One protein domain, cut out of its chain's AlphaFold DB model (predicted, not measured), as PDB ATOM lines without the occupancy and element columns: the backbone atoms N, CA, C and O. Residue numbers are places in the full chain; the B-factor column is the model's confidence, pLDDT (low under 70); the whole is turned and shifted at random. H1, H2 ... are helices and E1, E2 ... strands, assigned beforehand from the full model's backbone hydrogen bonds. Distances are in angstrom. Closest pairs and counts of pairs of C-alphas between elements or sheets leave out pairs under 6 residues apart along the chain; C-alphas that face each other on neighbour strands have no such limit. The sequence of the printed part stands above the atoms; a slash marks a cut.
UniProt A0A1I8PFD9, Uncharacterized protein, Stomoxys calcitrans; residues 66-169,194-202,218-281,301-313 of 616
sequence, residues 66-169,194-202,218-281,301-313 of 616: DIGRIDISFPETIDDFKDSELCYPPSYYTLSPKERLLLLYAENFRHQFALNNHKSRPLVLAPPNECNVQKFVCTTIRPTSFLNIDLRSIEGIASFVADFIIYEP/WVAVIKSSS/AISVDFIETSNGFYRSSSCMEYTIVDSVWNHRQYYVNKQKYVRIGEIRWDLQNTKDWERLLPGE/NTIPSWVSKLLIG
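Overview. This is residues 66 to 169, 194 to 202, 218 to 281 and 301 to 313 of the 616 residues of an uncharacterized protein of Stomoxys calcitrans (UniProt A0A1I8PFD9). Little regular structure: loops join two small antiparallel sheets, E1-E2-E3 and E4-E5-E6, with the long helix H3 along one side. The 190 printed residues include six named helices, then six named strands, 72 residues in mixed class. The whole is compact, spanning 45 by 43 by 38 A, radius of gyration of the C-alphas 18.5 A.

Arrangement. H1, residues 78 to 81, only just touches H2, 90 to 93, with 3 pairs of C-alphas within 8 A. H4, 137 to 140, only grazes the meander E4, 244 to 246, E5, 251 to 254, E6, 274 to 276, antiparallel neighbours in turn; N 245 and O 252 are 2.9 A apart, N 253 and O 275 2.8 A. H5, 149 to 152, touches H6, 154 to 164, only at the corner. E2, 220 to 225, has antiparallel neighbours E1, 194 to 199, and E3, 231 to 233; N 197 and O 222 are 2.8 A apart, N 223 and O 232 2.8 A.

Along the chain. H3, 97 to 116, runs 28.8 A from C-alpha (-62.293, 14.158, 42.154) to (-50.462, 22.734, 17.282); in H3 and H6 every O i to N i+4 pair is within hydrogen-bond range.

Size, cuts and confidence. Cuts after 169, 202 and 281 leave C-alpha gaps of 26.4, 9.5 and 8.8 A. Links H3 to H4 and E5 to E6 are long; 16 residues have pLDDT under 70.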
ATOM      1  N   ASP A  66     -60.624   6.816  17.122       54.34
ATOM      2  CA  ASP A  66     -60.856   7.344  18.487       54.34
ATOM      3  C   ASP A  66     -59.718   7.061  19.504       54.34
ATOM      4  O   ASP A  66     -59.910   6.912  20.709       54.34
ATOM      5  N   ILE A  67     -58.485   6.913  19.025       55.81
ATOM      6  CA  ILE A  67     -57.320   6.513  19.800       55.81
ATOM      7  C   ILE A  67     -56.816   7.725  20.580       55.81
ATOM      8  O   ILE A  67     -56.257   8.662  20.012       55.81
ATOM      9  N   GLY A  68     -56.980   7.665  21.900       63.97
ATOM     10  CA  GLY A  68     -56.421   8.630  22.844       63.97
ATOM     11  C   GLY A  68     -57.367   9.755  23.258       63.97
ATOM     12  O   GLY A  68     -56.934  10.598  24.036       63.97
ATOM     13  N   ARG A  69     -58.620   9.776  22.781       81.62
ATOM     14  CA  ARG A  69     -59.653  10.687  23.298       81.62
ATOM     15  C   ARG A  69     -60.030  10.291  24.727       81.62
ATOM     16  O   ARG A  69     -60.222   9.108  25.012       81.62
ATOM     17  N   ILE A  70     -60.119  11.277  25.612       87.06
ATOM     18  CA  ILE A  70     -60.551  11.076  26.992       87.06
ATOM     19  C   ILE A  70     -62.043  11.391  27.077       87.06
ATOM     20  O   ILE A  70     -62.491  12.455  26.647       87.06
ATOM     21  N   ASP A  71     -62.812  10.442  27.595       87.31
ATOM     22  CA  ASP A  71     -64.235  10.586  27.843       87.31
ATOM     23  C   ASP A  71     -64.462  11.426  29.104       87.31
ATOM     24  O   ASP A  71     -64.213  11.006  30.237       87.31
ATOM     25  N   ILE A  72     -64.936  12.647  28.883       86.69
ATOM     26  CA  ILE A  72     -65.231  13.623  29.930       86.69
ATOM     27  C   ILE A  72     -66.564  13.354  30.639       86.69
ATOM     28  O   ILE A  72     -66.901  14.083  31.566       86.69
ATOM     29  N   SER A  73     -67.320  12.317  30.248       86.12
ATOM     30  CA  SER A  73     -68.454  11.850  31.053       86.12
ATOM     31  C   SER A  73     -68.022  10.994  32.248       86.12
ATOM     32  O   SER A  73     -68.881  10.576  33.017       86.12
ATOM     33  N   PHE A  74     -66.717  10.713  32.387       88.31
ATOM     34  CA  PHE A  74     -66.118   9.923  33.471       88.31
ATOM     35  C   PHE A  74     -66.859   8.608  33.744       88.31
ATOM     36  O   PHE A  74     -67.322   8.394  34.868       88.31
ATOM     37  N   PRO A  75     -67.004   7.727  32.737       88.56
ATOM     38  CA  PRO A  75     -67.706   6.467  32.926       88.56
ATOM     39  C   PRO A  75     -66.997   5.610  33.987       88.56
ATOM     40  O   PRO A  75     -65.818   5.273  33.861       88.56
ATOM     41  N   GLU A  76     -67.741   5.261  35.032       88.38
ATOM     42  CA  GLU A  76     -67.339   4.334  36.090       88.38
ATOM     43  C   GLU A  76     -68.055   2.996  35.908       88.38
ATOM     44  O   GLU A  76     -69.130   2.922  35.313       88.38
ATOM     45  N   THR A  77     -67.468   1.926  36.436       90.88
ATOM     46  CA  THR A  77     -67.947   0.550  36.227       90.88
ATOM     47  C   THR A  77     -68.218  -0.161  37.554       90.88
ATOM     48  O   THR A  77     -67.961  -1.354  37.720       90.88
ATOM     49  N   ILE A  78     -68.751   0.587  38.528       90.44
ATOM     50  CA  ILE A  78     -69.052   0.100  39.884       90.44
ATOM     51  C   ILE A  78     -69.942  -1.142  39.836       90.44
ATOM     52  O   ILE A  78     -69.592  -2.161  40.431       90.44
ATOM     53  N   ASP A  79     -71.056  -1.076  39.109       88.75
ATOM     54  CA  ASP A  79     -72.041  -2.163  39.061       88.75
ATOM     55  C   ASP A  79     -71.476  -3.446  38.429       88.75
ATOM     56  O   ASP A  79     -71.907  -4.546  38.772       88.75
ATOM     57  N   ASP A  80     -70.473  -3.317  37.556       88.12
ATOM     58  CA  ASP A  80     -69.854  -4.445  36.859       88.12
ATOM     59  C   ASP A  80     -68.750  -5.123  37.689       88.12
ATOM     60  O   ASP A  80     -68.545  -6.336  37.579       88.12
ATOM     61  N   PHE A  81     -68.011  -4.359  38.506       89.38
ATOM     62  CA  PHE A  81     -66.769  -4.839  39.130       89.38
ATOM     63  C   PHE A  81     -66.755  -4.857  40.657       89.38
ATOM     64  O   PHE A  81     -65.874  -5.512  41.221       89.38
ATOM     65  N   LYS A  82     -67.720  -4.222  41.334       86.12
ATOM     66  CA  LYS A  82     -67.790  -4.195  42.805       86.12
ATOM     67  C   LYS A  82     -67.791  -5.593  43.430       86.12
ATOM     68  O   LYS A  82     -67.098  -5.812  44.417       86.12
ATOM     69  N   ASP A  83     -68.507  -6.531  42.814       86.00
ATOM     70  CA  ASP A  83     -68.628  -7.924  43.268       86.00
ATOM     71  C   ASP A  83     -67.844  -8.908  42.371       86.00
ATOM     72  O   ASP A  83     -68.161 -10.096  42.287       86.00
ATOM     73  N   SER A  84     -66.818  -8.421  41.662       85.88
ATOM     74  CA  SER A  84     -65.995  -9.249  40.772       85.88
ATOM     75  C   SER A  84     -65.258 -10.356  41.532       85.88
ATOM     76  O   SER A  84     -64.645 -10.113  42.572       85.88
ATOM     77  N   GLU A  85     -65.208 -11.565  40.956       84.06
ATOM     78  CA  GLU A  85     -64.416 -12.694  41.482       84.06
ATOM     79  C   GLU A  85     -62.910 -12.382  41.578       84.06
ATOM     80  O   GLU A  85     -62.184 -13.060  42.303       84.06
ATOM     81  N   LEU A  86     -62.430 -11.374  40.837       83.19
ATOM     82  CA  LEU A  86     -61.036 -10.919  40.861       83.19
ATOM     83  C   LEU A  86     -60.746  -9.919  41.995       83.19
ATOM     84  O   LEU A  86     -59.584  -9.569  42.189       83.19
ATOM     85  N   CYS A  87     -61.774  -9.486  42.736       83.81
ATOM     86  CA  CYS A  87     -61.674  -8.607  43.906       83.81
ATOM     87  C   CYS A  87     -60.832  -7.341  43.656       83.81
ATOM     88  O   CYS A  87     -59.920  -7.025  44.421       83.81
ATOM     89  N   TYR A  88     -61.119  -6.621  42.566       86.94
ATOM     90  CA  TYR A  88     -60.440  -5.360  42.267       86.94
ATOM     91  C   TYR A  88     -60.710  -4.310  43.362       86.94
ATOM     92  O   TYR A  88     -61.856  -4.172  43.796       86.94
ATOM     93  N   PRO A  89     -59.697  -3.532  43.793       90.06
ATOM     94  CA  PRO A  89     -59.917  -2.396  44.684       90.06
ATOM     95  C   PRO A  89     -60.874  -1.363  44.063       90.06
ATOM     96  O   PRO A  89     -60.833  -1.183  42.844       90.06
ATOM     97  N   PRO A  90     -61.659  -0.609  44.860       90.38
ATOM     98  CA  PRO A  90     -62.575   0.412  44.342       90.38
ATOM     99  C   PRO A  90     -61.942   1.400  43.363       90.38
ATOM    100  O   PRO A  90     -62.528   1.718  42.334       90.38
ATOM    101  N   SER A  91     -60.692   1.789  43.619       91.69
ATOM    102  CA  SER A  91     -59.915   2.685  42.762       91.69
ATOM    103  C   SER A  91     -59.736   2.198  41.316       91.69
ATOM    104  O   SER A  91     -59.374   3.001  40.458       91.69
ATOM    105  N   TYR A  92     -59.966   0.915  41.017       93.00
ATOM    106  CA  TYR A  92     -59.902   0.368  39.659       93.00
ATOM    107  C   TYR A  92     -61.160   0.695  38.844       93.00
ATOM    108  O   TYR A  92     -61.048   0.889  37.636       93.00
ATOM    109  N   TYR A  93     -62.331   0.780  39.473       93.44
ATOM    110  CA  TYR A  93     -63.615   0.972  38.788       93.44
ATOM    111  C   TYR A  93     -64.324   2.293  39.142       93.44
ATOM    112  O   TYR A  93     -65.399   2.564  38.607       93.44
ATOM    113  N   THR A  94     -63.719   3.127  39.996       92.69
ATOM    114  CA  THR A  94     -64.152   4.503  40.304       92.69
ATOM    115  C   THR A  94     -63.079   5.536  39.965       92.69
ATOM    116  O   THR A  94     -61.916   5.195  39.731       92.69
ATOM    117  N   LEU A  95     -63.452   6.814  39.941       91.88
ATOM    118  CA  LEU A  95     -62.577   7.968  39.764       91.88
ATOM    119  C   LEU A  95     -62.712   8.918  40.958       91.88
ATOM    120  O   LEU A  95     -63.810   9.345  41.312       91.88
ATOM    121  N   SER A  96     -61.588   9.303  41.559       90.00
ATOM    122  CA  SER A  96     -61.591  10.373  42.564       90.00
ATOM    123  C   SER A  96     -61.788  11.754  41.913       90.00
ATOM    124  O   SER A  96     -61.488  11.922  40.725       90.00
ATOM    125  N   PRO A  97     -62.224  12.785  42.664       88.31
ATOM    126  CA  PRO A  97     -62.293  14.158  42.154       88.31
ATOM    127  C   PRO A  97     -60.965  14.642  41.545       88.31
ATOM    128  O   PRO A  97     -60.948  15.196  40.445       88.31
ATOM    129  N   LYS A  98     -59.833  14.330  42.197       86.81
ATOM    130  CA  LYS A  98     -58.480  14.637  41.694       86.81
ATOM    131  C   LYS A  98     -58.176  13.920  40.369       86.81
ATOM    132  O   LYS A  98     -57.584  14.517  39.473       86.81
ATOM    133  N   GLU A  99     -58.586  12.658  40.209       90.44
ATOM    134  CA  GLU A  99     -58.420  11.927  38.943       90.44
ATOM    135  C   GLU A  99     -59.271  12.523  37.817       90.44
ATOM    136  O   GLU A  99     -58.767  12.682  36.705       90.44
ATOM    137  N   ARG A 100     -60.526  12.905  38.097       90.38
ATOM    138  CA  ARG A 100     -61.400  13.576  37.118       90.38
ATOM    139  C   ARG A 100     -60.789  14.895  36.649       90.38
ATOM    140  O   ARG A 100     -60.712  15.139  35.446       90.38
ATOM    141  N   LEU A 101     -60.262  15.698  37.578       88.31
ATOM    142  CA  LEU A 101     -59.551  16.934  37.253       88.31
ATOM    143  C   LEU A 101     -58.338  16.666  36.347       88.31
ATOM    144  O   LEU A 101     -58.183  17.314  35.314       88.31
ATOM    145  N   LEU A 102     -57.505  15.673  36.675       88.88
ATOM    146  CA  LEU A 102     -56.352  15.301  35.848       88.88
ATOM    147  C   LEU A 102     -56.745  14.857  34.434       88.88
ATOM    148  O   LEU A 102     -56.056  15.204  33.476       88.88
ATOM    149  N   LEU A 103     -57.847  14.118  34.292       90.94
ATOM    150  CA  LEU A 103     -58.378  13.710  32.991       90.94
ATOM    151  C   LEU A 103     -58.843  14.918  32.160       90.94
ATOM    152  O   LEU A 103     -58.533  14.970  30.970       90.94
ATOM    153  N   LEU A 104     -59.485  15.920  32.775       89.75
ATOM    154  CA  LEU A 104     -59.834  17.184  32.102       89.75
ATOM    155  C   LEU A 104     -58.590  17.929  31.616       89.75
ATOM    156  O   LEU A 104     -58.533  18.360  30.463       89.75
ATOM    157  N   TYR A 105     -57.571  18.052  32.473       88.06
ATOM    158  CA  TYR A 105     -56.297  18.673  32.104       88.06
ATOM    159  C   TYR A 105     -55.627  17.936  30.942       88.06
ATOM    160  O   TYR A 105     -55.166  18.566  29.989       88.06
ATOM    161  N   ALA A 106     -55.597  16.603  30.998       90.25
ATOM    162  CA  ALA A 106     -55.027  15.778  29.945       90.25
ATOM    163  C   ALA A 106     -55.795  15.921  28.620       90.25
ATOM    164  O   ALA A 106     -55.160  16.001  27.568       90.25
ATOM    165  N   GLU A 107     -57.128  16.016  28.649       90.25
ATOM    166  CA  GLU A 107     -57.945  16.186  27.441       90.25
ATOM    167  C   GLU A 107     -57.759  17.575  26.820       90.25
ATOM    168  O   GLU A 107     -57.570  17.695  25.607       90.25
ATOM    169  N   ASN A 108     -57.715  18.624  27.647       88.88
ATOM    170  CA  ASN A 108     -57.404  19.976  27.185       88.88
ATOM    171  C   ASN A 108     -56.003  20.033  26.550       88.88
ATOM    172  O   ASN A 108     -55.834  20.540  25.440       88.88
ATOM    173  N   PHE A 109     -55.001  19.435  27.203       88.75
ATOM    174  CA  PHE A 109     -53.653  19.330  26.648       88.75
ATOM    175  C   PHE A 109     -53.647  18.567  25.317       88.75
ATOM    176  O   PHE A 109     -53.031  19.016  24.351       88.75
ATOM    177  N   ARG A 110     -54.372  17.445  25.221       88.38
ATOM    178  CA  ARG A 110     -54.509  16.667  23.982       88.38
ATOM    179  C   ARG A 110     -55.102  17.505  22.851       88.38
ATOM    180  O   ARG A 110     -54.580  17.455  21.736       88.38
ATOM    181  N   HIS A 111     -56.158  18.274  23.125       85.00
ATOM    182  CA  HIS A 111     -56.774  19.184  22.158       85.00
ATOM    183  C   HIS A 111     -55.784  20.238  21.660       85.00
ATOM    184  O   HIS A 111     -55.582  20.369  20.451       85.00
ATOM    185  N   GLN A 112     -55.105  20.938  22.570       85.62
ATOM    186  CA  GLN A 112     -54.105  21.949  22.214       85.62
ATOM    187  C   GLN A 112     -52.933  21.344  21.429       85.62
ATOM    188  O   GLN A 112     -52.490  21.902  20.423       85.62
ATOM    189  N   PHE A 113     -52.459  20.167  21.840       84.56
ATOM    190  CA  PHE A 113     -51.375  19.460  21.171       84.56
ATOM    191  C   PHE A 113     -51.759  19.033  19.750       84.56
ATOM    192  O   PHE A 113     -50.964  19.214  18.826       84.56
ATOM    193  N   ALA A 114     -52.972  18.509  19.553       82.81
ATOM    194  CA  ALA A 114     -53.474  18.094  18.244       82.81
ATOM    195  C   ALA A 114     -53.643  19.279  17.274       82.81
ATOM    196  O   ALA A 114     -53.346  19.143  16.084       82.81
ATOM    197  N   LEU A 115     -54.063  20.446  17.782       82.31
ATOM    198  CA  LEU A 115     -54.146  21.690  17.009       82.31
ATOM    199  C   LEU A 115     -52.758  22.212  16.619       82.31
ATOM    200  O   LEU A 115     -52.526  22.565  15.467       82.31
ATOM    201  N   ASN A 116     -51.804  22.212  17.547       80.88
ATOM    202  CA  ASN A 116     -50.462  22.734  17.282       80.88
ATOM    203  C   ASN A 116     -49.590  21.767  16.460       80.88
ATOM    204  O   ASN A 116     -48.621  22.186  15.823       80.88
ATOM    205  N   ASN A 117     -49.924  20.471  16.445       75.00
ATOM    206  CA  ASN A 117     -49.113  19.416  15.840       75.00
ATOM    207  C   ASN A 117     -49.931  18.454  14.955       75.00
ATOM    208  O   ASN A 117     -49.903  17.239  15.144       75.00
ATOM    209  N   HIS A 118     -50.577  18.973  13.907       67.19
ATOM    210  CA  HIS A 118     -51.461  18.228  12.987       67.19
ATOM    211  C   HIS A 118     -50.891  16.961  12.305       67.19
ATOM    212  O   HIS A 118     -51.640  16.210  11.685       67.19
ATOM    213  N   LYS A 119     -49.572  16.724  12.346       68.25
ATOM    214  CA  LYS A 119     -48.916  15.529  11.769       68.25
ATOM    215  C   LYS A 119     -48.376  14.557  12.824       68.25
ATOM    216  O   LYS A 119     -47.745  13.565  12.457       68.25
ATOM    217  N   SER A 120     -48.562  14.861  14.105       71.06
ATOM    218  CA  SER A 120     -48.104  14.012  15.201       71.06
ATOM    219  C   SER A 120     -49.060  12.851  15.435       71.06
ATOM    220  O   SER A 120     -50.241  12.905  15.099       71.06
ATOM    221  N   ARG A 121     -48.528  11.772  16.007       75.94
ATOM    222  CA  ARG A 121     -49.335  10.631  16.436       75.94
ATOM    223  C   ARG A 121     -50.165  11.005  17.670       75.94
ATOM    224  O   ARG A 121     -49.728  11.871  18.430       75.94
ATOM    225  N   PRO A 122     -51.322  10.356  17.889       80.38
ATOM    226  CA  PRO A 122     -52.070  10.518  19.129       80.38
ATOM    227  C   PRO A 122     -51.218  10.139  20.343       80.38
ATOM    228  O   PRO A 122     -50.534   9.114  20.329       80.38
ATOM    229  N   LEU A 123     -51.266  10.969  21.383       85.88
ATOM    230  CA  LEU A 123     -50.592  10.705  22.650       85.88
ATOM    231  C   LEU A 123     -51.357   9.643  23.446       85.88
ATOM    232  O   LEU A 123     -52.589   9.642  23.479       85.88
ATOM    233  N   VAL A 124     -50.628   8.762  24.129       87.50
ATOM    234  CA  VAL A 124     -51.218   7.823  25.092       87.50
ATOM    235  C   VAL A 124     -51.284   8.528  26.444       87.50
ATOM    236  O   VAL A 124     -50.253   8.688  27.096       87.50
ATOM    237  N   LEU A 125     -52.479   8.986  26.825       90.25
ATOM    238  CA  LEU A 125     -52.703   9.780  28.041       90.25
ATOM    239  C   LEU A 125     -53.531   9.045  29.093       90.25
ATOM    240  O   LEU A 125     -53.088   8.951  30.232       90.25
ATOM    241  N   ALA A 126     -54.702   8.518  28.727       92.31
ATOM    242  CA  ALA A 126     -55.587   7.818  29.657       92.31
ATOM    243  C   ALA A 126     -56.231   6.573  29.018       92.31
ATOM    244  O   ALA A 126     -57.410   6.595  28.653       92.31
ATOM    245  N   PRO A 127     -55.461   5.491  28.798       89.94
ATOM    246  CA  PRO A 127     -56.039   4.235  28.339       89.94
ATOM    247  C   PRO A 127     -57.009   3.658  29.393       89.94
ATOM    248  O   PRO A 127     -56.813   3.886  30.591       89.94
ATOM    249  N   PRO A 128     -58.044   2.906  28.972       90.94
ATOM    250  CA  PRO A 128     -58.877   2.151  29.899       90.94
ATOM    251  C   PRO A 128     -58.058   1.048  30.581       90.94
ATOM    252  O   PRO A 128     -57.243   0.383  29.935       90.94
ATOM    253  N   ASN A 129     -58.273   0.862  31.881       91.56
ATOM    254  CA  ASN A 129     -57.692  -0.239  32.651       91.56
ATOM    255  C   ASN A 129     -58.507  -1.543  32.498       91.56
ATOM    256  O   ASN A 129     -59.413  -1.641  31.670       91.56
ATOM    257  N   GLU A 130     -58.207  -2.555  33.314       91.00
ATOM    258  CA  GLU A 130     -58.883  -3.860  33.324       91.00
ATOM    259  C   GLU A 130     -60.385  -3.782  33.656       91.00
ATOM    260  O   GLU A 130     -61.133  -4.692  33.300       91.00
ATOM    261  N   CYS A 131     -60.826  -2.697  34.300       92.69
ATOM    262  CA  CYS A 131     -62.224  -2.407  34.616       92.69
ATOM    263  C   CYS A 131     -62.876  -1.448  33.606       92.69
ATOM    264  O   CYS A 131     -63.964  -0.938  33.859       92.69
ATOM    265  N   ASN A 132     -62.231  -1.194  32.462       91.12
ATOM    266  CA  ASN A 132     -62.669  -0.261  31.419       91.12
ATOM    267  C   ASN A 132     -62.795   1.211  31.861       91.12
ATOM    268  O   ASN A 132     -63.403   2.004  31.146       91.12
ATOM    269  N   VAL A 133     -62.186   1.606  32.983       92.75
ATOM    270  CA  VAL A 133     -62.145   3.009  33.426       92.75
ATOM    271  C   VAL A 133     -60.881   3.675  32.894       92.75
ATOM    272  O   VAL A 133     -59.782   3.130  33.020       92.75
ATOM    273  N   GLN A 134     -61.017   4.856  32.289       93.44
ATOM    274  CA  GLN A 134     -59.873   5.617  31.783       93.44
ATOM    275  C   GLN A 134     -59.057   6.197  32.937       93.44
ATOM    276  O   GLN A 134     -59.545   7.010  33.720       93.44
ATOM    277  N   LYS A 135     -57.786   5.794  33.029       92.81
ATOM    278  CA  LYS A 135     -56.859   6.251  34.069       92.81
ATOM    279  C   LYS A 135     -55.674   6.956  33.434       92.81
ATOM    280  O   LYS A 135     -55.033   6.410  32.538       92.81
ATOM    281  N   PHE A 136     -55.361   8.161  33.903       93.12
ATOM    282  CA  PHE A 136     -54.203   8.910  33.416       93.12
ATOM    283  C   PHE A 136     -52.900   8.130  33.662       93.12
ATOM    284  O   PHE A 136     -52.646   7.683  34.770       93.12
ATOM    285  N   VAL A 137     -52.034   7.954  32.662       91.56
ATOM    286  CA  VAL A 137     -50.911   6.998  32.754       91.56
ATOM    287  C   VAL A 137     -49.957   7.242  33.931       91.56
ATOM    288  O   VAL A 137     -49.399   6.284  34.467       91.56
ATOM    289  N   CYS A 138     -49.786   8.484  34.396       91.38
ATOM    290  CA  CYS A 138     -48.956   8.779  35.570       91.38
ATOM    291  C   CYS A 138     -49.514   8.187  36.873       91.38
ATOM    292  O   CYS A 138     -48.735   7.883  37.772       91.38
ATOM    293  N   THR A 139     -50.831   7.982  36.967       91.19
ATOM    294  CA  THR A 139     -51.504   7.426  38.154       91.19
ATOM    295  C   THR A 139     -51.311   5.906  38.276       91.19
ATOM    296  O   THR A 139     -51.679   5.310  39.284       91.19
ATOM    297  N   THR A 140     -50.704   5.263  37.270       89.25
ATOM    298  CA  THR A 140     -50.371   3.825  37.283       89.25
ATOM    299  C   THR A 140     -49.090   3.504  38.061       89.25
ATOM    300  O   THR A 140     -48.811   2.340  38.344       89.25
ATOM    301  N   ILE A 141     -48.290   4.521  38.408       88.50
ATOM    302  CA  ILE A 141     -46.982   4.352  39.044       88.50
ATOM    303  C   ILE A 141     -47.069   4.793  40.502       88.50
ATOM    304  O   ILE A 141     -47.200   5.981  40.793       88.50
ATOM    305  N   ARG A 142     -46.884   3.843  41.423       87.25
ATOM    306  CA  ARG A 142     -46.777   4.115  42.859       87.25
ATOM    307  C   ARG A 142     -45.364   3.856  43.380       87.25
ATOM    308  O   ARG A 142     -45.003   2.695  43.600       87.25
ATOM    309  N   PRO A 143     -44.558   4.904  43.632       85.25
ATOM    310  CA  PRO A 143     -43.258   4.737  44.267       85.25
ATOM    311  C   PRO A 143     -43.401   4.023  45.609       85.25
ATOM    312  O   PRO A 143     -44.207   4.403  46.458       85.25
ATOM    313  N   THR A 144     -42.615   2.971  45.791       83.00
ATOM    314  CA  THR A 144     -42.653   2.141  46.992       83.00
ATOM    315  C   THR A 144     -41.226   1.868  47.440       83.00
ATOM    316  O   THR A 144     -40.404   1.419  46.648       83.00
ATOM    317  N   SER A 145     -40.938   2.150  48.710       81.00
ATOM    318  CA  SER A 145     -39.661   1.827  49.349       81.00
ATOM    319  C   SER A 145     -39.861   0.687  50.344       81.00
ATOM    320  O   SER A 145     -40.835   0.691  51.102       81.00
ATOM    321  N   PHE A 146     -38.945  -0.281  50.331       82.62
ATOM    322  CA  PHE A 146     -38.991  -1.461  51.187       82.62
ATOM    323  C   PHE A 146     -38.057  -1.327  52.398       82.62
ATOM    324  O   PHE A 146     -36.964  -0.751  52.329       82.62
ATOM    325  N   LEU A 147     -38.481  -1.915  53.521       82.12
ATOM    326  CA  LEU A 147     -37.677  -1.993  54.744       82.12
ATOM    327  C   LEU A 147     -36.416  -2.838  54.526       82.12
ATOM    328  O   LEU A 147     -35.327  -2.429  54.929       82.12
ATOM    329  N   ASN A 148     -36.559  -3.976  53.840       81.81
ATOM    330  CA  ASN A 148     -35.453  -4.874  53.522       81.81
ATOM    331  C   ASN A 148     -34.501  -4.228  52.512       81.81
ATOM    332  O   ASN A 148     -34.905  -3.865  51.408       81.81
ATOM    333  N   ILE A 149     -33.227  -4.112  52.896       83.38
ATOM    334  CA  ILE A 149     -32.175  -3.465  52.096       83.38
ATOM    335  C   ILE A 149     -31.990  -4.172  50.751       83.38
ATOM    336  O   ILE A 149     -31.818  -3.504  49.734       83.38
ATOM    337  N   ASP A 150     -32.104  -5.500  50.728       83.56
ATOM    338  CA  ASP A 150     -31.966  -6.298  49.506       83.56
ATOM    339  C   ASP A 150     -33.041  -5.952  48.462       83.56
ATOM    340  O   ASP A 150     -32.810  -6.099  47.273       83.56
ATOM    341  N   LEU A 151     -34.199  -5.419  48.868       86.25
ATOM    342  CA  LEU A 151     -35.259  -4.986  47.950       86.25
ATOM    343  C   LEU A 151     -35.105  -3.529  47.485       86.25
ATOM    344  O   LEU A 151     -36.034  -2.969  46.912       86.25
ATOM    345  N   ARG A 152     -33.962  -2.885  47.745       83.31
ATOM    346  CA  ARG A 152     -33.683  -1.513  47.285       83.31
ATOM    347  C   ARG A 152     -32.861  -1.462  46.000       83.31
ATOM    348  O   ARG A 152     -32.745  -0.393  45.413       83.31
ATOM    349  N   SER A 153     -32.304  -2.592  45.562       84.56
ATOM    350  CA  SER A 153     -31.608  -2.713  44.280       84.56
ATOM    351  C   SER A 153     -32.475  -3.415  43.240       84.56
ATOM    352  O   SER A 153     -33.336  -4.237  43.568       84.56
ATOM    353  N   ILE A 154     -32.230  -3.119  41.963       79.75
ATOM    354  CA  ILE A 154     -32.943  -3.767  40.859       79.75
ATOM    355  C   ILE A 154     -32.654  -5.272  40.819       79.75
ATOM    356  O   ILE A 154     -33.564  -6.068  40.596       79.75
ATOM    357  N   GLU A 155     -31.415  -5.676  41.108       83.38
ATOM    358  CA  GLU A 155     -30.999  -7.076  41.154       83.38
ATOM    359  C   GLU A 155     -31.710  -7.834  42.272       83.38
ATOM    360  O   GLU A 155     -32.159  -8.963  42.070       83.38
ATOM    361  N   GLY A 156     -31.835  -7.219  43.448       86.56
ATOM    362  CA  GLY A 156     -32.468  -7.854  44.592       86.56
ATOM    363  C   GLY A 156     -33.984  -7.968  44.438       86.56
ATOM    364  O   GLY A 156     -34.532  -9.038  44.704       86.56
ATOM    365  N   ILE A 157     -34.654  -6.945  43.888       86.25
ATOM    366  CA  ILE A 157     -36.078  -7.030  43.517       86.25
ATOM    367  C   ILE A 157     -36.292  -8.120  42.456       86.25
ATOM    368  O   ILE A 157     -37.175  -8.964  42.609       86.25
ATOM    369  N   ALA A 158     -35.476  -8.139  41.397       84.12
ATOM    370  CA  ALA A 158     -35.592  -9.135  40.336       84.12
ATOM    371  C   ALA A 158     -35.374 -10.558  40.868       84.12
ATOM    372  O   ALA A 158     -36.149 -11.457  40.545       84.12
ATOM    373  N   SER A 159     -34.362 -10.764  41.718       86.00
ATOM    374  CA  SER A 159     -34.110 -12.056  42.363       86.00
ATOM    375  C   SER A 159     -35.264 -12.473  43.270       86.00
ATOM    376  O   SER A 159     -35.648 -13.639  43.260       86.00
ATOM    377  N   PHE A 160     -35.830 -11.538  44.035       88.81
ATOM    378  CA  PHE A 160     -36.966 -11.796  44.912       88.81
ATOM    379  C   PHE A 160     -38.186 -12.264  44.117       88.81
ATOM    380  O   PHE A 160     -38.689 -13.358  44.349       88.81
ATOM    381  N   VAL A 161     -38.606 -11.498  43.109       87.00
ATOM    382  CA  VAL A 161     -39.737 -11.871  42.242       87.00
ATOM    383  C   VAL A 161     -39.461 -13.193  41.524       87.00
ATOM    384  O   VAL A 161     -40.325 -14.069  41.467       87.00
ATOM    385  N   ALA A 162     -38.236 -13.382  41.025       85.31
ATOM    386  CA  ALA A 162     -37.837 -14.627  40.389       85.31
ATOM    387  C   ALA A 162     -37.911 -15.815  41.346       85.31
ATOM    388  O   ALA A 162     -38.178 -16.913  40.874       85.31
ATOM    389  N   ASP A 163     -37.692 -15.637  42.650       87.50
ATOM    390  CA  ASP A 163     -37.796 -16.688  43.665       87.50
ATOM    391  C   ASP A 163     -39.251 -17.059  43.975       87.50
ATOM    392  O   ASP A 163     -39.544 -18.257  44.058       87.50
ATOM    393  N   PHE A 164     -40.162 -16.082  43.948       85.19
ATOM    394  CA  PHE A 164     -41.609 -16.269  44.114       85.19
ATOM    395  C   PHE A 164     -42.303 -17.003  42.959       85.19
ATOM    396  O   PHE A 164     -43.358 -17.600  43.155       85.19
ATOM    397  N   ILE A 165     -41.744 -16.976  41.748       82.62
ATOM    398  CA  ILE A 165     -42.401 -17.543  40.560       82.62
ATOM    399  C   ILE A 165     -41.949 -18.988  40.317       82.62
ATOM    400  O   ILE A 165     -40.757 -19.246  40.147       82.62
ATOM    401  N   ILE A 166     -42.877 -19.943  40.228       75.44
ATOM    402  CA  ILE A 166     -42.578 -21.290  39.713       75.44
ATOM    403  C   ILE A 166     -42.757 -21.280  38.195       75.44
ATOM    404  O   ILE A 166     -43.823 -20.938  37.691       75.44
ATOM    405  N   TYR A 167     -41.708 -21.669  37.471       72.88
ATOM    406  CA  TYR A 167     -41.792 -21.895  36.032       72.88
ATOM    407  C   TYR A 167     -42.247 -23.328  35.775       72.88
ATOM    408  O   TYR A 167     -41.560 -24.272  36.167       72.88
ATOM    409  N   GLU A 168     -43.373 -23.483  35.090       69.75
ATOM    410  CA  GLU A 168     -43.807 -24.766  34.545       69.75
ATOM    411  C   GLU A 168     -43.252 -24.888  33.117       69.75
ATOM    412  O   GLU A 168     -43.638 -24.105  32.243       69.75
ATOM    413  N   PRO A 169     -42.290 -25.795  32.861       64.31
ATOM    414  CA  PRO A 169     -41.804 -26.009  31.508       64.31
ATOM    415  C   PRO A 169     -42.929 -26.592  30.648       64.31
ATOM    416  O   PRO A 169     -43.658 -27.478  31.087       64.31
ATOM    417  N   TRP A 194     -42.535   0.700  27.643       87.38
ATOM    418  CA  TRP A 194     -41.311   0.153  28.221       87.38
ATOM    419  C   TRP A 194     -40.971   0.903  29.499       87.38
ATOM    420  O   TRP A 194     -41.369   2.056  29.669       87.38
ATOM    421  N   VAL A 195     -40.175   0.280  30.364       89.81
ATOM    422  CA  VAL A 195     -39.584   0.991  31.501       89.81
ATOM    423  C   VAL A 195     -38.229   1.534  31.065       89.81
ATOM    424  O   VAL A 195     -37.313   0.760  30.793       89.81
ATOM    425  N   ALA A 196     -38.109   2.856  30.975       89.31
ATOM    426  CA  ALA A 196     -36.839   3.533  30.732       89.31
ATOM    427  C   ALA A 196     -36.105   3.750  32.064       89.31
ATOM    428  O   ALA A 196     -36.623   4.402  32.970       89.31
ATOM    429  N   VAL A 197     -34.893   3.213  32.178       88.44
ATOM    430  CA  VAL A 197     -33.994   3.382  33.321       88.44
ATOM    431  C   VAL A 197     -32.962   4.437  32.953       88.44
ATOM    432  O   VAL A 197     -32.042   4.175  32.177       88.44
ATOM    433  N   ILE A 198     -33.134   5.639  33.497       86.88
ATOM    434  CA  ILE A 198     -32.243   6.778  33.269       86.88
ATOM    435  C   ILE A 198     -31.145   6.754  34.333       86.88
ATOM    436  O   ILE A 198     -31.430   6.839  35.525       86.88
ATOM    437  N   LYS A 199     -29.889   6.651  33.901       82.94
ATOM    438  CA  LYS A 199     -28.702   6.716  34.756       82.94
ATOM    439  C   LYS A 199     -28.001   8.042  34.492       82.94
ATOM    440  O   LYS A 199     -27.519   8.277  33.381       82.94
ATOM    441  N   SER A 200     -27.951   8.898  35.507       72.75
ATOM    442  CA  SER A 200     -27.142  10.118  35.478       72.75
ATOM    443  C   SER A 200     -25.890   9.926  36.325       72.75
ATOM    444  O   SER A 200     -25.976   9.440  37.454       72.75
ATOM    445  N   SER A 201     -24.738  10.361  35.811       55.31
ATOM    446  CA  SER A 201     -23.449  10.379  36.520       55.31
ATOM    447  C   SER A 201     -23.454  11.211  37.814       55.31
ATOM    448  O   SER A 201     -22.504  11.142  38.591       55.31
ATOM    449  N   SER A 202     -24.508  11.989  38.061       48.94
ATOM    450  CA  SER A 202     -24.673  12.827  39.254       48.94
ATOM    451  C   SER A 202     -25.180  12.051  40.485       48.94
ATOM    452  O   SER A 202     -24.942  12.499  41.601       48.94
ATOM    453  N   ALA A 218     -23.067  12.740  30.848       66.62
ATOM    454  CA  ALA A 218     -23.632  11.799  29.896       66.62
ATOM    455  C   ALA A 218     -24.804  11.055  30.552       66.62
ATOM    456  O   ALA A 218     -24.609  10.069  31.263       66.62
ATOM    457  N   ILE A 219     -26.032  11.515  30.304       82.44
ATOM    458  CA  ILE A 219     -27.241  10.764  30.657       82.44
ATOM    459  C   ILE A 219     -27.293   9.515  29.775       82.44
ATOM    460  O   ILE A 219     -27.384   9.612  28.549       82.44
ATOM    461  N   SER A 220     -27.260   8.339  30.395       83.81
ATOM    462  CA  SER A 220     -27.451   7.067  29.696       83.81
ATOM    463  C   SER A 220     -28.813   6.482  30.037       83.81
ATOM    464  O   SER A 220     -29.293   6.610  31.163       83.81
ATOM    465  N   VAL A 221     -29.462   5.866  29.051       87.06
ATOM    466  CA  VAL A 221     -30.789   5.273  29.223       87.06
ATOM    467  C   VAL A 221     -30.782   3.864  28.683       87.06
ATOM    468  O   VAL A 221     -30.325   3.611  27.569       87.06
ATOM    469  N   ASP A 222     -31.321   2.960  29.483       87.38
ATOM    470  CA  ASP A 222     -31.562   1.579  29.114       87.38
ATOM    471  C   ASP A 222     -33.044   1.244  29.295       87.38
ATOM    472  O   ASP A 222     -33.766   1.943  30.004       87.38
ATOM    473  N   PHE A 223     -33.514   0.185  28.646       88.00
ATOM    474  CA  PHE A 223     -34.924  -0.189  28.638       88.00
ATOM    475  C   PHE A 223     -35.142  -1.579  29.219       88.00
ATOM    476  O   PHE A 223     -34.337  -2.490  29.018       88.00
ATOM    477  N   ILE A 224     -36.277  -1.751  29.889       87.44
ATOM    478  CA  ILE A 224     -36.795  -3.050  30.310       87.44
ATOM    479  C   ILE A 224     -38.096  -3.300  29.555       87.44
ATOM    480  O   ILE A 224     -39.042  -2.507  29.612       87.44
ATOM    481  N   GLU A 225     -38.130  -4.413  28.828       86.06
ATOM    482  CA  GLU A 225     -39.304  -4.867  28.098       86.06
ATOM    483  C   GLU A 225     -40.356  -5.411  29.068       86.06
ATOM    484  O   GLU A 225     -40.146  -6.428  29.720       86.06
ATOM    485  N   THR A 226     -41.503  -4.742  29.162       81.44
ATOM    486  CA  THR A 226     -42.561  -5.057  30.137       81.44
ATOM    487  C   THR A 226     -43.206  -6.421  29.895       81.44
ATOM    488  O   THR A 226     -43.657  -7.061  30.839       81.44
ATOM    489  N   SER A 227     -43.207  -6.904  28.649       75.75
ATOM    490  CA  SER A 227     -43.820  -8.189  28.287       75.75
ATOM    491  C   SER A 227     -42.978  -9.425  28.631       75.75
ATOM    492  O   SER A 227     -43.527 -10.522  28.724       75.75
ATOM    493  N   ASN A 228     -41.657  -9.289  28.795       77.56
ATOM    494  CA  ASN A 228     -40.753 -10.426  29.039       77.56
ATOM    495  C   ASN A 228     -39.631 -10.155  30.058       77.56
ATOM    496  O   ASN A 228     -38.858 -11.058  30.365       77.56
ATOM    497  N   GLY A 229     -39.529  -8.933  30.579       75.56
ATOM    498  CA  GLY A 229     -38.526  -8.520  31.557       75.56
ATOM    499  C   GLY A 229     -37.108  -8.370  31.002       75.56
ATOM    500  O   GLY A 229     -36.175  -8.189  31.781       75.56
ATOM    501  N   PHE A 230     -36.895  -8.460  29.684       80.88
ATOM    502  CA  PHE A 230     -35.548  -8.378  29.133       80.88
ATOM    503  C   PHE A 230     -35.000  -6.961  29.120       80.88
ATOM    504  O   PHE A 230     -35.654  -6.009  28.695       80.88
ATOM    505  N   TYR A 231     -33.725  -6.873  29.485       84.50
ATOM    506  CA  TYR A 231     -32.935  -5.673  29.313       84.50
ATOM    507  C   TYR A 231     -32.634  -5.424  27.835       84.50
ATOM    508  O   TYR A 231     -32.287  -6.343  27.076       84.50
ATOM    509  N   ARG A 232     -32.739  -4.164  27.428       83.94
ATOM    510  CA  ARG A 232     -32.443  -3.698  26.080       83.94
ATOM    511  C   ARG A 232     -31.675  -2.385  26.157       83.94
ATOM    512  O   ARG A 232     -32.117  -1.426  26.776       83.94
ATOM    513  N   SER A 233     -30.523  -2.348  25.498       83.06
ATOM    514  CA  SER A 233     -29.752  -1.113  25.337       83.06
ATOM    515  C   SER A 233     -30.527  -0.104  24.485       83.06
ATOM    516  O   SER A 233     -31.285  -0.492  23.593       83.06
ATOM    517  N   SER A 234     -30.268   1.189  24.681       77.06
ATOM    518  CA  SER A 234     -30.739   2.271  23.801       77.06
ATOM    519  C   SER A 234     -30.359   2.111  22.324       77.06
ATOM    520  O   SER A 234     -31.014   2.679  21.451       77.06
ATOM    521  N   SER A 235     -29.347   1.296  22.020       76.00
ATOM    522  CA  SER A 235     -28.946   0.937  20.653       76.00
ATOM    523  C   SER A 235     -29.823  -0.141  19.991       76.00
ATOM    524  O   SER A 235     -29.605  -0.486  18.827       76.00
ATOM    525  N   CYS A 236     -30.814  -0.689  20.704       74.75
ATOM    526  CA  CYS A 236     -31.680  -1.753  20.202       74.75
ATOM    527  C   CYS A 236     -32.498  -1.306  18.976       74.75
ATOM    528  O   CYS A 236     -33.247  -0.334  19.029       74.75
ATOM    529  N   MET A 237     -32.406  -2.064  17.876       69.62
ATOM    530  CA  MET A 237     -33.112  -1.775  16.615       69.62
ATOM    531  C   MET A 237     -34.590  -2.206  16.604       69.62
ATOM    532  O   MET A 237     -35.313  -1.892  15.652       69.62
ATOM    533  N   GLU A 238     -35.037  -2.957  17.618       71.88
ATOM    534  CA  GLU A 238     -36.446  -3.355  17.776       71.88
ATOM    535  C   GLU A 238     -37.323  -2.136  18.082       71.88
ATOM    536  O   GLU A 238     -38.491  -2.081  17.690       71.88
ATOM    537  N   TYR A 239     -36.733  -1.124  18.712       74.06
ATOM    538  CA  TYR A 239     -37.410   0.101  19.070       74.06
ATOM    539  C   TYR A 239     -37.228   1.149  17.979       74.06
ATOM    540  O   TYR A 239     -36.164   1.288  17.376       74.06
ATOM    541  N   THR A 240     -38.300   1.885  17.698       75.56
ATOM    542  CA  THR A 240     -38.342   2.779  16.537       75.56
ATOM    543  C   THR A 240     -38.475   4.243  16.918       75.56
ATOM    544  O   THR A 240     -37.698   5.057  16.427       75.56
ATOM    545  N   ILE A 241     -39.457   4.585  17.755       82.25
ATOM    546  CA  ILE A 241     -39.809   5.963  18.112       82.25
ATOM    547  C   ILE A 241     -40.256   5.988  19.579       82.25
ATOM    548  O   ILE A 241     -40.925   5.058  20.027       82.25
ATOM    549  N   VAL A 242     -39.901   7.054  20.297       88.12
ATOM    550  CA  VAL A 242     -40.436   7.384  21.627       88.12
ATOM    551  C   VAL A 242     -41.278   8.646  21.476       88.12
ATOM    552  O   VAL A 242     -40.723   9.711  21.216       88.12
ATOM    553  N   ASP A 243     -42.599   8.515  21.601       88.12
ATOM    554  CA  ASP A 243     -43.538   9.641  21.497       88.12
ATOM    555  C   ASP A 243     -43.654  10.400  22.837       88.12
ATOM    556  O   ASP A 243     -43.699  11.630  22.869       88.12
ATOM    557  N   SER A 244     -43.636   9.674  23.959       91.06
ATOM    558  CA  SER A 244     -43.776  10.232  25.308       91.06
ATOM    559  C   SER A 244     -43.088   9.372  26.370       91.06
ATOM    560  O   SER A 244     -42.851   8.181  26.166       91.06
ATOM    561  N   VAL A 245     -42.803   9.972  27.526       93.06
ATOM    562  CA  VAL A 245     -42.255   9.325  28.729       93.06
ATOM    563  C   VAL A 245     -42.996   9.882  29.938       93.06
ATOM    564  O   VAL A 245     -43.311  11.066  29.970       93.06
ATOM    565  N   TRP A 246     -43.274   9.069  30.950       92.62
ATOM    566  CA  TRP A 246     -43.958   9.537  32.152       92.62
ATOM    567  C   TRP A 246     -43.418   8.876  33.415       92.62
ATOM    568  O   TRP A 246     -42.807   7.809  33.376       92.62
ATOM    569  N   ASN A 247     -43.645   9.534  34.546       90.75
ATOM    570  CA  ASN A 247     -43.412   8.997  35.878       90.75
ATOM    571  C   ASN A 247     -44.560   9.415  36.819       90.75
ATOM    572  O   ASN A 247     -45.536  10.022  36.386       90.75
ATOM    573  N   HIS A 248     -44.432   9.111  38.109       87.44
ATOM    574  CA  HIS A 248     -45.418   9.448  39.144       87.44
ATOM    575  C   HIS A 248     -45.585  10.959  39.419       87.44
ATOM    576  O   HIS A 248     -46.377  11.329  40.278       87.44
ATOM    577  N   ARG A 249     -44.819  11.838  38.755       86.38
ATOM    578  CA  ARG A 249     -44.850  13.300  38.957       86.38
ATOM    579  C   ARG A 249     -45.167  14.091  37.697       86.38
ATOM    580  O   ARG A 249     -45.603  15.230  37.800       86.38
ATOM    581  N   GLN A 250     -44.885  13.546  36.514       88.81
ATOM    582  CA  GLN A 250     -44.967  14.304  35.270       88.81
ATOM    583  C   GLN A 250     -45.116  13.398  34.044       88.81
ATOM    584  O   GLN A 250     -44.613  12.269  34.015       88.81
ATOM    585  N   TYR A 251     -45.752  13.943  33.010       92.06
ATOM    586  CA  TYR A 251     -45.818  13.391  31.664       92.06
ATOM    587  C   TYR A 251     -45.045  14.294  30.697       92.06
ATOM    588  O   TYR A 251     -45.262  15.506  30.657       92.06
ATOM    589  N   TYR A 252     -44.145  13.700  29.918       92.88
ATOM    590  CA  TYR A 252     -43.263  14.383  28.982       92.88
ATOM    591  C   TYR A 252     -43.555  13.935  27.552       92.88
ATOM    592  O   TYR A 252     -43.492  12.747  27.232       92.88
ATOM    593  N   VAL A 253     -43.809  14.895  26.671       92.19
ATOM    594  CA  VAL A 253     -43.929  14.683  25.229       92.19
ATOM    595  C   VAL A 253     -42.575  14.907  24.574       92.19
ATOM    596  O   VAL A 253     -41.941  15.941  24.791       92.19
ATOM    597  N   ASN A 254     -42.141  13.962  23.742       91.50
ATOM    598  CA  ASN A 254     -40.908  14.102  22.981       91.50
ATOM    599  C   ASN A 254     -41.125  15.013  21.762       91.50
ATOM    600  O   ASN A 254     -41.910  14.706  20.863       91.50
ATOM    601  N   LYS A 255     -40.386  16.121  21.695       89.31
ATOM    602  CA  LYS A 255     -40.421  17.082  20.577       89.31
ATOM    603  C   LYS A 255     -39.301  16.869  19.561       89.31
ATOM    604  O   LYS A 255     -39.267  17.543  18.526       89.31
ATOM    605  N   GLN A 256     -38.389  15.936  19.824       89.44
ATOM    606  CA  GLN A 256     -37.248  15.646  18.965       89.44
ATOM    607  C   GLN A 256     -37.704  14.890  17.708       89.44
ATOM    608  O   GLN A 256     -38.122  13.735  17.761       89.44
ATOM    609  N   LYS A 257     -37.624  15.541  16.543       82.62
ATOM    610  CA  LYS A 257     -38.071  14.967  15.263       82.62
ATOM    611  C   LYS A 257     -36.961  14.157  14.593       82.62
ATOM    612  O   LYS A 257     -35.831  14.626  14.503       82.62
ATOM    613  N   TYR A 258     -37.319  12.994  14.043       77.88
ATOM    614  CA  TYR A 258     -36.444  12.135  13.223       77.88
ATOM    615  C   TYR A 258     -35.186  11.606  13.930       77.88
ATOM    616  O   TYR A 258     -34.184  11.325  13.276       77.88
ATOM    617  N   VAL A 259     -35.238  11.451  15.253       81.81
ATOM    618  CA  VAL A 259     -34.111  10.973  16.062       81.81
ATOM    619  C   VAL A 259     -34.249   9.471  16.310       81.81
ATOM    620  O   VAL A 259     -35.336   8.993  16.648       81.81
ATOM    621  N   ARG A 260     -33.165   8.708  16.122       81.94
ATOM    622  CA  ARG A 260     -33.132   7.290  16.518       81.94
ATOM    623  C   ARG A 260     -33.106   7.185  18.036       81.94
ATOM    624  O   ARG A 260     -32.580   8.060  18.703       81.94
ATOM    625  N   ILE A 261     -33.591   6.084  18.598       83.75
ATOM    626  CA  ILE A 261     -33.700   5.946  20.061       83.75
ATOM    627  C   ILE A 261     -32.359   6.099  20.785       83.75
ATOM    628  O   ILE A 261     -32.301   6.775  21.809       83.75
ATOM    629  N   GLY A 262     -31.275   5.567  20.216       81.69
ATOM    630  CA  GLY A 262     -29.921   5.743  20.755       81.69
ATOM    631  C   GLY A 262     -29.354   7.165  20.648       81.69
ATOM    632  O   GLY A 262     -28.315   7.440  21.232       81.69
ATOM    633  N   GLU A 263     -30.012   8.062  19.912       86.44
ATOM    634  CA  GLU A 263     -29.599   9.456  19.685       86.44
ATOM    635  C   GLU A 263     -30.511  10.462  20.412       86.44
ATOM    636  O   GLU A 263     -30.286  11.672  20.335       86.44
ATOM    637  N   ILE A 264     -31.560   9.982  21.094       88.56
ATOM    638  CA  ILE A 264     -32.473  10.832  21.866       88.56
ATOM    639  C   ILE A 264     -31.683  11.529  22.972       88.56
ATOM    640  O   ILE A 264     -30.947  10.896  23.728       88.56
ATOM    641  N   ARG A 265     -31.873  12.844  23.097       90.06
ATOM    642  CA  ARG A 265     -31.363  13.614  24.235       90.06
ATOM    643  C   ARG A 265     -32.332  13.456  25.399       90.06
ATOM    644  O   ARG A 265     -33.472  13.908  25.319       90.06
ATOM    645  N   TRP A 266     -31.889  12.782  26.455       89.50
ATOM    646  CA  TRP A 266     -32.728  12.357  27.585       89.50
ATOM    647  C   TRP A 266     -32.802  13.355  28.745       89.50
ATOM    648  O   TRP A 266     -33.357  13.036  29.792       89.50
ATOM    649  N   ASP A 267     -32.283  14.570  28.564       89.19
ATOM    650  CA  ASP A 267     -32.467  15.644  29.536       89.19
ATOM    651  C   ASP A 267     -33.925  16.137  29.524       89.19
ATOM    652  O   ASP A 267     -34.301  17.016  28.746       89.19
ATOM    653  N   LEU A 268     -34.749  15.565  30.409       88.50
ATOM    654  CA  LEU A 268     -36.165  15.914  30.589       88.50
ATOM    655  C   LEU A 268     -36.377  17.346  31.126       88.50
ATOM    656  O   LEU A 268     -37.515  17.820  31.214       88.50
ATOM    657  N   GLN A 269     -35.310  18.049  31.520       85.12
ATOM    658  CA  GLN A 269     -35.379  19.459  31.903       85.12
ATOM    659  C   GLN A 269     -35.347  20.385  30.684       85.12
ATOM    660  O   GLN A 269     -35.878  21.496  30.746       85.12
ATOM    661  N   ASN A 270     -34.800  19.923  29.558       88.06
ATOM    662  CA  ASN A 270     -34.733  20.704  28.336       88.06
ATOM    663  C   ASN A 270     -36.111  20.833  27.665       88.06
ATOM    664  O   ASN A 270     -36.538  19.979  26.888       88.06
ATOM    665  N   THR A 271     -36.763  21.975  27.879       88.12
ATOM    666  CA  THR A 271     -38.096  22.302  27.337       88.12
ATOM    667  C   THR A 271     -38.158  22.411  25.808       88.12
ATOM    668  O   THR A 271     -39.244  22.408  25.216       88.12
ATOM    669  N   LYS A 272     -37.003  22.502  25.130       88.81
ATOM    670  CA  LYS A 272     -36.941  22.437  23.662       88.81
ATOM    671  C   LYS A 272     -37.179  21.017  23.156       88.81
ATOM    672  O   LYS A 272     -37.838  20.851  22.130       88.81
ATOM    673  N   ASP A 273     -36.654  20.032  23.880       89.81
ATOM    674  CA  ASP A 273     -36.702  18.617  23.517       89.81
ATOM    675  C   ASP A 273     -37.892  17.890  24.156       89.81
ATOM    676  O   ASP A 273     -38.432  16.974  23.537       89.81
ATOM    677  N   TRP A 274     -38.332  18.324  25.341       91.44
ATOM    678  CA  TRP A 274     -39.399  17.691  26.116       91.44
ATOM    679  C   TRP A 274     -40.430  18.712  26.599       91.44
ATOM    680  O   TRP A 274     -40.102  19.657  27.308       91.44
ATOM    681  N   GLU A 275     -41.696  18.516  26.242       90.62
ATOM    682  CA  GLU A 275     -42.811  19.341  26.722       90.62
ATOM    683  C   GLU A 275     -43.542  18.644  27.864       90.62
ATOM    684  O   GLU A 275     -43.812  17.449  27.796       90.62
ATOM    685  N   ARG A 276     -43.828  19.388  28.933       89.75
ATOM    686  CA  ARG A 276     -44.489  18.877  30.138       89.75
ATOM    687  C   ARG A 276     -45.990  19.089  30.029       89.75
ATOM    688  O   ARG A 276     -46.414  20.149  29.579       89.75
ATOM    689  N   LEU A 277     -46.767  18.110  30.478       88.50
ATOM    690  CA  LEU A 277     -48.224  18.217  30.519       88.50
ATOM    691  C   LEU A 277     -48.706  18.909  31.798       88.50
ATOM    692  O   LEU A 277     -49.550  19.798  31.737       88.50
ATOM    693  N   LEU A 278     -48.188  18.496  32.958       82.12
ATOM    694  CA  LEU A 278     -48.693  18.943  34.256       82.12
ATOM    695  C   LEU A 278     -47.981  20.212  34.746       82.12
ATOM    696  O   LEU A 278     -46.747  20.283  34.662       82.12
ATOM    697  N   PRO A 279     -48.719  21.187  35.304       67.25
ATOM    698  CA  PRO A 279     -48.143  22.369  35.938       67.25
ATOM    699  C   PRO A 279     -47.481  22.014  37.284       67.25
ATOM    700  O   PRO A 279     -48.025  21.235  38.060       67.25
ATOM    701  N   GLY A 280     -46.304  22.584  37.575       58.50
ATOM    702  CA  GLY A 280     -45.598  22.405  38.853       58.50
ATOM    703  C   GLY A 280     -44.107  22.771  38.790       58.50
ATOM    704  O   GLY A 280     -43.421  22.460  37.812       58.50
ATOM    705  N   GLU A 281     -43.594  23.441  39.826       50.69
ATOM    706  CA  GLU A 281     -42.157  23.722  39.991       50.69
ATOM    707  C   GLU A 281     -41.393  22.458  40.415       50.69
ATOM    708  O   GLU A 281     -41.902  21.627  41.165       50.69
ATOM    709  N   ASN A 301     -49.861  19.103  43.064       51.09
ATOM    710  CA  ASN A 301     -48.495  18.721  43.453       51.09
ATOM    711  C   ASN A 301     -48.271  17.208  43.616       51.09
ATOM    712  O   ASN A 301     -47.129  16.745  43.557       51.09
ATOM    713  N   THR A 302     -49.334  16.429  43.813       62.84
ATOM    714  CA  THR A 302     -49.265  14.975  43.977       62.84
ATOM    715  C   THR A 302     -50.268  14.298  43.050       62.84
ATOM    716  O   THR A 302     -51.476  14.336  43.265       62.84
ATOM    717  N   ILE A 303     -49.761  13.656  41.994       81.00
ATOM    718  CA  ILE A 303     -50.573  12.787  41.138       81.00
ATOM    719  C   ILE A 303     -51.026  11.591  41.995       81.00
ATOM    720  O   ILE A 303     -50.163  10.840  42.466       81.00
ATOM    721  N   PRO A 304     -52.337  11.381  42.215       83.88
ATOM    722  CA  PRO A 304     -52.815  10.241  42.979       83.88
ATOM    723  C   PRO A 304     -52.566   8.955  42.188       83.88
ATOM    724  O   PRO A 304     -52.717   8.926  40.970       83.88
ATOM    725  N   SER A 305     -52.199   7.874  42.872       87.88
ATOM    726  CA  SER A 305     -52.105   6.548  42.257       87.88
ATOM    727  C   SER A 305     -53.323   5.717  42.627       87.88
ATOM    728  O   SER A 305     -53.559   5.488  43.813       87.88
ATOM    729  N   TRP A 306     -54.029   5.187  41.629       89.75
ATOM    730  CA  TRP A 306     -55.126   4.231  41.840       89.75
ATOM    731  C   TRP A 306     -54.624   2.820  42.165       89.75
ATOM    732  O   TRP A 306     -55.384   1.984  42.647       89.75
ATOM    733  N   VAL A 307     -53.336   2.550  41.941       89.75
ATOM    734  CA  VAL A 307     -52.692   1.290  42.325       89.75
ATOM    735  C   VAL A 307     -52.312   1.328  43.809       89.75
ATOM    736  O   VAL A 307     -51.770   2.326  44.300       89.75
ATOM    737  N   SER A 308     -52.578   0.235  44.524       84.56
ATOM    738  CA  SER A 308     -52.217   0.060  45.936       84.56
ATOM    739  C   SER A 308     -50.699   0.009  46.142       84.56
ATOM    740  O   SER A 308     -49.943  -0.418  45.269       84.56
ATOM    741  N   LYS A 309     -50.227   0.434  47.323       83.88
ATOM    742  CA  LYS A 309     -48.804   0.331  47.682       83.88
ATOM    743  C   LYS A 309     -48.425  -1.140  47.845       83.88
ATOM    744  O   LYS A 309     -49.110  -1.865  48.562       83.88
ATOM    745  N   LEU A 310     -47.318  -1.566  47.237       84.62
ATOM    746  CA  LEU A 310     -46.822  -2.929  47.416       84.62
ATOM    747  C   LEU A 310     -46.245  -3.079  48.832       84.62
ATOM    748  O   LEU A 310     -45.250  -2.449  49.183       84.62
ATOM    749  N   LEU A 311     -46.884  -3.903  49.660       84.38
ATOM    750  CA  LEU A 311     -46.432  -4.197  51.018       84.38
ATOM    751  C   LEU A 311     -45.893  -5.624  51.059       84.38
ATOM    752  O   LEU A 311     -46.610  -6.572  50.754       84.38
ATOM    753  N   ILE A 312     -44.625  -5.765  51.437       86.50
ATOM    754  CA  ILE A 312     -43.980  -7.061  51.654       86.50
ATOM    755  C   ILE A 312     -43.648  -7.135  53.141       86.50
ATOM    756  O   ILE A 312     -42.773  -6.404  53.614       86.50
ATOM    757  N   GLY A 313     -44.382  -7.967  53.878       84.62
ATOM    758  CA  GLY A 313     -44.111  -8.219  55.289       84.62
ATOM    759  C   GLY A 313     -42.840  -9.047  55.488       84.62
ATOM    760  O   GLY A 313     -42.287  -9.628  54.552       84.62
TER     761      GLY A 313